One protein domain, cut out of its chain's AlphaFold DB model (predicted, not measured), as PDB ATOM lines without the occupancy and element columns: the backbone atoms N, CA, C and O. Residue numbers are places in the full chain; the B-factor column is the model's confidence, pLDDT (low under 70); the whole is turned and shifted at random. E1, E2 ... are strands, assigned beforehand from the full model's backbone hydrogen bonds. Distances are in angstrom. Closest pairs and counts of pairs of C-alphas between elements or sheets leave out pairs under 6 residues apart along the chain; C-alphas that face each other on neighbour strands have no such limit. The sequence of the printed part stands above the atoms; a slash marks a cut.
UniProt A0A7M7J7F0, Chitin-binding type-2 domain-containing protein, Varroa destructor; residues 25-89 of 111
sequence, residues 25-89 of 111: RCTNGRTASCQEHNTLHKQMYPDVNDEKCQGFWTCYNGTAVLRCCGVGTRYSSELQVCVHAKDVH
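This is residues 25 to 89 of the 111 residues of the protein "Chitin-binding type-2 domain-containing protein" of Varroa destructor (UniProt A0A7M7J7F0). A strongly twisted antiparallel sheet of four strands, in the order E1, E4, E3, E2, has the long hairpin of E3 and E4 in its middle and the short strands E1 and E2 along its two sides; a smaller hairpin, E5 and E6, sits at the end where E3 begins and E4 ends. The small hairpin and the far turn of E3 and E4 lie toward opposite ends of the longest axis. The printed part has 65 residues, with no named helix and six named strands, E1 to E6 in order along the chain; the class is all strand, though only 26 residues are in named elements, under half. It is compact, with a radius of gyration of the C-alphas of 11.4 A, and spans 32 by 23 by 16 A.

The inner strands E3, residues 55 to 60, and E4, residues 63 to 68, form a hairpin, antiparallel at 152 degrees, with N 58 and O 65 2.9 A apart and N 65 and O 58 2.8 A apart, within hydrogen-bond range. Edge strand E2, residues 44 to 46, is antiparallel to E3 at 143 degrees and forms a hairpin with it; N 57 and O 45 are 2.7 A apart. Edge strand E1, residues 31 to 33, is antiparallel to E4 at 142 degrees, with N 32 and O 64 2.8 A apart. E2, E3 and E4 make a meander, each strand the antiparallel neighbour of the one before; with E1 beside E4 the four make a Greek key, the first strand the antiparallel neighbour of the fourth. From edge to edge the strands' lines turn by 79 degrees. E5, residues 73 to 76, and E6, residues 81 to 84, form a hairpin, antiparallel at 132 degrees, with N 74 and O 83 2.8 A apart. The closest C-alphas of E3 and E5 are those of Gly 55 and Tyr 75, 5.9 A. E3 and E6 are only just apart, at 8.0 A.

E3 runs 16.2 A from C-alpha 55 at (11.424, -25.342, -5.535), and E4 runs 16.3 A. E1 measures 7.1 A from C-alpha 31 at (18.762, -35.464, -5.398), and E2 6.9 A. E5 measures 9.4 A, and E6 9.8 A to C-alpha 84 at (3.883, -15.722, -2.161).

The C-alphas farthest apart are those of Asn 61 and Lys 86, 33.5 A. The printed part has no cut. No link is long. Mean pLDDT of the printed part is 81.6; residues 35 to 42, between E1 and E2, are under 70.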
ATOM      1  N   ARG A  25       6.235 -30.744 -12.281       72.81
ATOM      2  CA  ARG A  25       5.865 -30.408 -10.906       72.81
ATOM      3  C   ARG A  25       7.118 -30.600 -10.083       72.81
ATOM      4  O   ARG A  25       7.820 -31.594 -10.265       72.81
ATOM      5  N   CYS A  26       7.385 -29.661  -9.190       81.75
ATOM      6  CA  CYS A  26       8.409 -29.893  -8.195       81.75
ATOM      7  C   CYS A  26       8.042 -31.141  -7.378       81.75
ATOM      8  O   CYS A  26       6.946 -31.230  -6.817       81.75
ATOM      9  N   THR A  27       8.961 -32.104  -7.322       84.69
ATOM     10  CA  THR A  27       8.854 -33.298  -6.485       84.69
ATOM     11  C   THR A  27       9.932 -33.255  -5.410       84.69
ATOM     12  O   THR A  27      11.128 -33.171  -5.699       84.69
ATOM     13  N   ASN A  28       9.503 -33.281  -4.147       82.88
ATOM     14  CA  ASN A  28      10.426 -33.334  -3.016       82.88
ATOM     15  C   ASN A  28      11.262 -34.615  -3.087       82.88
ATOM     16  O   ASN A  28      10.744 -35.675  -3.436       82.88
ATOM     17  N   GLY A  29      12.539 -34.516  -2.721       77.12
ATOM     18  CA  GLY A  29      13.432 -35.675  -2.667       77.12
ATOM     19  C   GLY A  29      14.147 -35.999  -3.978       77.12
ATOM     20  O   GLY A  29      14.874 -36.987  -4.024       77.12
ATOM     21  N   ARG A  30      14.026 -35.165  -5.026       84.25
ATOM     22  CA  ARG A  30      15.011 -35.190  -6.121       84.25
ATOM     23  C   ARG A  30      16.381 -34.858  -5.532       84.25
ATOM     24  O   ARG A  30      16.511 -33.881  -4.798       84.25
ATOM     25  N   THR A  31      17.384 -35.663  -5.852       84.06
ATOM     26  CA  THR A  31      18.762 -35.464  -5.398       84.06
ATOM     27  C   THR A  31      19.675 -35.209  -6.587       84.06
ATOM     28  O   THR A  31      19.496 -35.802  -7.649       84.06
ATOM     29  N   ALA A  32      20.661 -34.344  -6.406       82.75
ATOM     30  CA  ALA A  32      21.722 -34.073  -7.365       82.75
ATOM     31  C   ALA A  32      23.056 -33.950  -6.618       82.75
ATOM     32  O   ALA A  32      23.078 -33.824  -5.394       82.75
ATOM     33  N   SER A  33      24.174 -33.984  -7.338       80.69
ATOM     34  CA  SER A  33      25.448 -33.573  -6.747       80.69
ATOM     35  C   SER A  33      25.470 -32.053  -6.629       80.69
ATOM     36  O   SER A  33      24.943 -31.360  -7.505       80.69
ATOM     37  N   CYS A  34      26.074 -31.522  -5.569       75.75
ATOM     38  CA  CYS A  34      26.390 -30.102  -5.542       75.75
ATOM     39  C   CYS A  34      27.482 -29.864  -6.585       75.75
ATOM     40  O   CYS A  34      28.658 -30.110  -6.334       75.75
ATOM     41  N   GLN A  35      27.081 -29.446  -7.787       69.00
ATOM     42  CA  GLN A  35      28.008 -28.949  -8.800       69.00
ATOM     43  C   GLN A  35      28.849 -27.863  -8.121       69.00
ATOM     44  O   GLN A  35      28.254 -27.062  -7.407       69.00
ATOM     45  N   GLU A  36      30.181 -27.908  -8.243       61.00
ATOM     46  CA  GLU A  36      31.189 -27.173  -7.444       61.00
ATOM     47  C   GLU A  36      30.992 -25.643  -7.379       61.00
ATOM     48  O   GLU A  36      31.774 -24.841  -7.885       61.00
ATOM     49  N   HIS A  37      29.925 -25.196  -6.742       53.66
ATOM     50  CA  HIS A  37      29.634 -23.803  -6.510       53.66
ATOM     51  C   HIS A  37      30.282 -23.497  -5.169       53.66
ATOM     52  O   HIS A  37      29.817 -23.971  -4.132       53.66
ATOM     53  N   ASN A  38      31.402 -22.771  -5.229       53.47
ATOM     54  CA  ASN A  38      32.179 -22.290  -4.090       53.47
ATOM     55  C   ASN A  38      31.254 -22.000  -2.895       53.47
ATOM     56  O   ASN A  38      30.392 -21.119  -2.960       53.47
ATOM     57  N   THR A  39      31.424 -22.779  -1.826       53.81
ATOM     58  CA  THR A  39      30.564 -22.891  -0.633       53.81
ATOM     59  C   THR A  39      30.457 -21.603   0.186       53.81
ATOM     60  O   THR A  39      29.916 -21.608   1.289       53.81
ATOM     61  N   LEU A  40      30.997 -20.496  -0.321       51.19
ATOM     62  CA  LEU A  40      31.178 -19.268   0.426       51.19
ATOM     63  C   LEU A  40      29.872 -18.493   0.629       51.19
ATOM     64  O   LEU A  40      29.748 -17.836   1.652       51.19
ATOM     65  N   HIS A  41      28.867 -18.604  -0.251       51.38
ATOM     66  CA  HIS A  41      27.602 -17.881  -0.076       51.38
ATOM     67  C   HIS A  41      26.353 -18.767  -0.253       51.38
ATOM     68  O   HIS A  41      25.921 -19.058  -1.363       51.38
ATOM     69  N   LYS A  42      25.730 -19.064   0.901       53.41
ATOM     70  CA  LYS A  42      24.285 -19.266   1.133       53.41
ATOM     71  C   LYS A  42      23.624 -20.530   0.523       53.41
ATOM     72  O   LYS A  42      23.367 -20.629  -0.669       53.41
ATOM     73  N   GLN A  43      23.231 -21.445   1.418       71.31
ATOM     74  CA  GLN A  43      22.820 -22.860   1.264       71.31
ATOM     75  C   GLN A  43      21.593 -23.201   0.374       71.31
ATOM     76  O   GLN A  43      21.142 -24.348   0.406       71.31
ATOM     77  N   MET A  44      21.038 -22.269  -0.411       83.25
ATOM     78  CA  MET A  44      19.828 -22.498  -1.220       83.25
ATOM     79  C   MET A  44      19.962 -21.952  -2.649       83.25
ATOM     80  O   MET A  44      20.160 -20.751  -2.856       83.25
ATOM     81  N   TYR A  45      19.772 -22.815  -3.646       83.31
ATOM     82  CA  TYR A  45      19.912 -22.484  -5.068       83.31
ATOM     83  C   TYR A  45      18.583 -22.679  -5.809       83.31
ATOM     84  O   TYR A  45      17.883 -23.650  -5.538       83.31
ATOM     85  N   PRO A  46      18.193 -21.794  -6.739       83.25
ATOM     86  CA  PRO A  46      16.963 -21.980  -7.509       83.25
ATOM     87  C   PRO A  46      17.043 -23.223  -8.412       83.25
ATOM     88  O   PRO A  46      18.110 -23.538  -8.943       83.25
ATOM     89  N   ASP A  47      15.921 -23.925  -8.618       83.00
ATOM     90  CA  ASP A  47      15.839 -24.961  -9.657       83.00
ATOM     91  C   ASP A  47      15.723 -24.303 -11.039       83.00
ATOM     92  O   ASP A  47      14.640 -23.911 -11.464       83.00
ATOM     93  N   VAL A  48      16.848 -24.177 -11.748       77.25
ATOM     94  CA  VAL A  48      16.907 -23.559 -13.088       77.25
ATOM     95  C   VAL A  48      16.125 -24.330 -14.155       77.25
ATOM     96  O   VAL A  48      15.816 -23.776 -15.204       77.25
ATOM     97  N   ASN A  49      15.794 -25.599 -13.897       75.44
ATOM     98  CA  ASN A  49      14.984 -26.413 -14.802       75.44
ATOM     99  C   ASN A  49      13.478 -26.212 -14.583       75.44
ATOM    100  O   ASN A  49      12.661 -26.756 -15.332       75.44
ATOM    101  N   ASP A  50      13.102 -25.456 -13.548       78.75
ATOM    102  CA  ASP A  50      11.722 -25.142 -13.230       78.75
ATOM    103  C   ASP A  50      11.414 -23.671 -13.518       78.75
ATOM    104  O   ASP A  50      11.603 -22.785 -12.687       78.75
ATOM    105  N   GLU A  51      10.817 -23.432 -14.686       78.25
ATOM    106  CA  GLU A  51      10.284 -22.130 -15.122       78.25
ATOM    107  C   GLU A  51       9.285 -21.514 -14.135       78.25
ATOM    108  O   GLU A  51       8.937 -20.334 -14.236       78.25
ATOM    109  N   LYS A  52       8.752 -22.317 -13.208       81.50
ATOM    110  CA  LYS A  52       7.820 -21.855 -12.193       81.50
ATOM    111  C   LYS A  52       8.513 -21.552 -10.870       81.50
ATOM    112  O   LYS A  52       7.838 -20.957 -10.044       81.50
ATOM    113  N   CYS A  53       9.783 -21.871 -10.628       87.00
ATOM    114  CA  CYS A  53      10.435 -21.681  -9.321       87.00
ATOM    115  C   CYS A  53       9.615 -22.259  -8.151       87.00
ATOM    116  O   CYS A  53       9.478 -21.647  -7.086       87.00
ATOM    117  N   GLN A  54       8.997 -23.419  -8.358       90.06
ATOM    118  CA  GLN A  54       8.249 -24.164  -7.350       90.06
ATOM    119  C   GLN A  54       9.166 -24.834  -6.330       90.06
ATOM    120  O   GLN A  54       8.653 -25.402  -5.372       90.06
ATOM    121  N   GLY A  55      10.487 -24.784  -6.497       89.00
ATOM    122  CA  GLY A  55      11.424 -25.342  -5.535       89.00
ATOM    123  C   GLY A  55      12.837 -24.785  -5.640       89.00
ATOM    124  O   GLY A  55      13.163 -23.986  -6.518       89.00
ATOM    125  N   PHE A  56      13.662 -25.220  -4.696       89.25
ATOM    126  CA  PHE A  56      15.058 -24.840  -4.549       89.25
ATOM    127  C   PHE A  56      15.892 -26.018  -4.058       89.25
ATOM    128  O   PHE A  56      15.408 -26.901  -3.352       89.25
ATOM    129  N   TRP A  57      17.161 -26.028  -4.428       89.31
ATOM    130  CA  TRP A  57      18.143 -27.021  -4.042       89.31
ATOM    131  C   TRP A  57      18.857 -26.596  -2.764       89.31
ATOM    132  O   TRP A  57      19.401 -25.497  -2.689       89.31
ATOM    133  N   THR A  58      18.895 -27.486  -1.774       86.94
ATOM    134  CA  THR A  58      19.724 -27.342  -0.571       86.94
ATOM    135  C   THR A  58      20.899 -28.299  -0.637       86.94
ATOM    136  O   THR A  58      20.676 -29.497  -0.795       86.94
ATOM    137  N   CYS A  59      22.123 -27.794  -0.490       85.50
ATOM    138  CA  CYS A  59      23.327 -28.625  -0.457       85.50
ATOM    139  C   CYS A  59      23.708 -28.988   0.984       85.50
ATOM    140  O   CYS A  59      23.859 -28.104   1.827       85.50
ATOM    141  N   TYR A  60      23.900 -30.279   1.257       82.75
ATOM    142  CA  TYR A  60      24.411 -30.796   2.525       82.75
ATOM    143  C   TYR A  60      25.409 -31.930   2.258       82.75
ATOM    144  O   TYR A  60      25.084 -32.871   1.539       82.75
ATOM    145  N   ASN A  61      26.629 -31.840   2.805       83.81
ATOM    146  CA  ASN A  61      27.710 -32.822   2.594       83.81
ATOM    147  C   ASN A  61      27.918 -33.219   1.113       83.81
ATOM    148  O   ASN A  61      28.025 -34.396   0.784       83.81
ATOM    149  N   GLY A  62      27.911 -32.242   0.199       81.31
ATOM    150  CA  GLY A  62      28.092 -32.481  -1.243       81.31
ATOM    151  C   GLY A  62      26.871 -33.065  -1.968       81.31
ATOM    152  O   GLY A  62      26.899 -33.210  -3.188       81.31
ATOM    153  N   THR A  63      25.778 -33.342  -1.252       85.62
ATOM    154  CA  THR A  63      24.511 -33.805  -1.830       85.62
ATOM    155  C   THR A  63      23.496 -32.666  -1.863       85.62
ATOM    156  O   THR A  63      23.151 -32.092  -0.830       85.62
ATOM    157  N   ALA A  64      22.991 -32.346  -3.050       86.69
ATOM    158  CA  ALA A  64      21.910 -31.393  -3.243       86.69
ATOM    159  C   ALA A  64      20.559 -32.113  -3.187       86.69
ATOM    160  O   ALA A  64      20.351 -33.123  -3.855       86.69
ATOM    161  N   VAL A  65      19.618 -31.571  -2.419       89.50
ATOM    162  CA  VAL A  65      18.247 -32.083  -2.294       89.50
ATOM    163  C   VAL A  65      17.267 -30.998  -2.717       89.50
ATOM    164  O   VAL A  65      17.342 -29.872  -2.225       89.50
ATOM    165  N   LEU A  66      16.339 -31.330  -3.612       89.94
ATOM    166  CA  LEU A  66      15.280 -30.423  -4.036       89.94
ATOM    167  C   LEU A  66      14.201 -30.329  -2.959       89.94
ATOM    168  O   LEU A  66      13.642 -31.335  -2.506       89.94
ATOM    169  N   ARG A  67      13.875 -29.093  -2.603       91.06
ATOM    170  CA  ARG A  67      12.816 -28.710  -1.681       91.06
ATOM    171  C   ARG A  67      11.764 -27.922  -2.439       91.06
ATOM    172  O   ARG A  67      12.051 -26.877  -3.012       91.06
ATOM    173  N   CYS A  68      10.540 -28.422  -2.425       91.94
ATOM    174  CA  CYS A  68       9.407 -27.760  -3.040       91.94
ATOM    175  C   CYS A  68       8.783 -26.755  -2.085       91.94
ATOM    176  O   CYS A  68       8.559 -27.034  -0.905       91.94
ATOM    177  N   CYS A  69       8.463 -25.594  -2.633       92.00
ATOM    178  CA  CYS A  69       7.621 -24.604  -2.005       92.00
ATOM    179  C   CYS A  69       6.179 -25.117  -1.896       92.00
ATOM    180  O   CYS A  69       5.704 -25.906  -2.716       92.00
ATOM    181  N   GLY A  70       5.471 -24.647  -0.868       92.00
ATOM    182  CA  GLY A  70       4.051 -24.930  -0.696       92.00
ATOM    183  C   GLY A  70       3.212 -24.346  -1.835       92.00
ATOM    184  O   GLY A  70       3.632 -23.425  -2.542       92.00
ATOM    185  N   VAL A  71       1.994 -24.860  -2.000       89.19
ATOM    186  CA  VAL A  71       1.053 -24.362  -3.013       89.19
ATOM    187  C   VAL A  71       0.847 -22.851  -2.843       89.19
ATOM    188  O   VAL A  71       0.668 -22.356  -1.736       89.19
ATOM    189  N   GLY A  72       0.907 -22.105  -3.950       89.06
ATOM    190  CA  GLY A  72       0.772 -20.642  -3.945       89.06
ATOM    191  C   GLY A  72       2.034 -19.876  -3.529       89.06
ATOM    192  O   GLY A  72       2.026 -18.645  -3.548       89.06
ATOM    193  N   THR A  73       3.127 -20.573  -3.210       91.75
ATOM    194  CA  THR A  73       4.429 -19.966  -2.904       91.75
ATOM    195  C   THR A  73       5.486 -20.385  -3.915       91.75
ATOM    196  O   THR A  73       5.347 -21.414  -4.574       91.75
ATOM    197  N   ARG A  74       6.518 -19.561  -4.068       91.69
ATOM    198  CA  ARG A  74       7.605 -19.715  -5.033       91.69
ATOM    199  C   ARG A  74       8.915 -19.278  -4.399       91.69
ATOM    200  O   ARG A  74       8.925 -18.387  -3.551       91.69
ATOM    201  N   TYR A  75      10.006 -19.901  -4.812       91.25
ATOM    202  CA  TYR A  75      11.312 -19.605  -4.250       91.25
ATOM    203  C   TYR A  75      11.832 -18.250  -4.738       91.25
ATOM    204  O   TYR A  75      11.914 -18.013  -5.942       91.25
ATOM    205  N   SER A  76      12.201 -17.376  -3.800       88.06
ATOM    206  CA  SER A  76      12.938 -16.141  -4.070       88.06
ATOM    207  C   SER A  76      14.417 -16.367  -3.778       88.06
ATOM    208  O   SER A  76      14.771 -16.669  -2.640       88.06
ATOM    209  N   SER A  77      15.289 -16.212  -4.777       83.00
ATOM    210  CA  SER A  77      16.745 -16.308  -4.593       83.00
ATOM    211  C   SER A  77      17.319 -15.134  -3.796       83.00
ATOM    212  O   SER A  77      18.307 -15.312  -3.089       83.00
ATOM    213  N   GLU A  78      16.681 -13.964  -3.870       83.38
ATOM    214  CA  GLU A  78      17.058 -12.759  -3.124       83.38
ATOM    215  C   GLU A  78      16.832 -12.948  -1.619       83.38
ATOM    216  O   GLU A  78      17.729 -12.724  -0.808       83.38
ATOM    217  N   LEU A  79      15.646 -13.439  -1.249       87.25
ATOM    218  CA  LEU A  79      15.273 -13.666   0.151       87.25
ATOM    219  C   LEU A  79      15.681 -15.057   0.657       87.25
ATOM    220  O   LEU A  79      15.693 -15.294   1.862       87.25
ATOM    221  N   GLN A  80      16.022 -15.973  -0.254       87.75
ATOM    222  CA  GLN A  80      16.251 -17.398  -0.000       87.75
ATOM    223  C   GLN A  80      15.145 -18.065   0.816       87.75
ATOM    224  O   GLN A  80      15.385 -18.802   1.771       87.75
ATOM    225  N   VAL A  81      13.904 -17.789   0.438       90.25
ATOM    226  CA  VAL A  81      12.722 -18.358   1.082       90.25
ATOM    227  C   VAL A  81      11.599 -18.481   0.062       90.25
ATOM    228  O   VAL A  81      11.567 -17.768  -0.946       90.25
ATOM    229  N   CYS A  82      10.671 -19.402   0.308       92.00
ATOM    230  CA  CYS A  82       9.427 -19.453  -0.442       92.00
ATOM    231  C   CYS A  82       8.544 -18.275  -0.021       92.00
ATOM    232  O   CYS A  82       8.083 -18.212   1.117       92.00
ATOM    233  N   VAL A  83       8.300 -17.356  -0.947       92.50
ATOM    234  CA  VAL A  83       7.385 -16.224  -0.770       92.50
ATOM    235  C   VAL A  83       6.130 -16.432  -1.601       92.50
ATOM    236  O   VAL A  83       6.050 -17.353  -2.415       92.50
ATOM    237  N   HIS A  84       5.113 -15.604  -1.395       92.25
ATOM    238  CA  HIS A  84       3.883 -15.722  -2.161       92.25
ATOM    239  C   HIS A  84       4.139 -15.459  -3.654       92.25
ATOM    240  O   HIS A  84       4.904 -14.571  -4.021       92.25
ATOM    241  N   ALA A  85       3.498 -16.236  -4.531       87.56
ATOM    242  CA  ALA A  85       3.820 -16.250  -5.960       87.56
ATOM    243  C   ALA A  85       3.663 -14.889  -6.665       87.56
ATOM    244  O   ALA A  85       4.295 -14.671  -7.694       87.56
ATOM    245  N   LYS A  86       2.832 -13.986  -6.126       85.69
ATOM    246  CA  LYS A  86       2.626 -12.631  -6.664       85.69
ATOM    247  C   LYS A  86       3.810 -11.688  -6.400       85.69
ATOM    248  O   LYS A  86       3.950 -10.693  -7.098       85.69
ATOM    249  N   ASP A  87       4.629 -12.006  -5.397       85.50
ATOM    250  CA  ASP A  87       5.691 -11.145  -4.873       85.50
ATOM    251  C   ASP A  87       7.084 -11.583  -5.366       85.50
ATOM    252  O   ASP A  87       8.087 -10.975  -5.002       85.50
ATOM    253  N   VAL A  88       7.171 -12.633  -6.198       83.38
ATOM    254  CA  VAL A  88       8.438 -13.130  -6.754       83.38
ATOM    255  C   VAL A  88       8.533 -12.897  -8.258       83.38
ATOM    256  O   VAL A  88       7.577 -13.119  -9.001       83.38
ATOM    257  N   HIS A  89       9.730 -12.548  -8.725       77.75
ATOM    258  CA  HIS A  89      10.111 -12.702 -10.127       77.75
ATOM    259  C   HIS A  89      10.910 -13.995 -10.279       77.75
ATOM    260  O   HIS A  89      12.092 -14.052  -9.956       77.75
TER     261      HIS A  89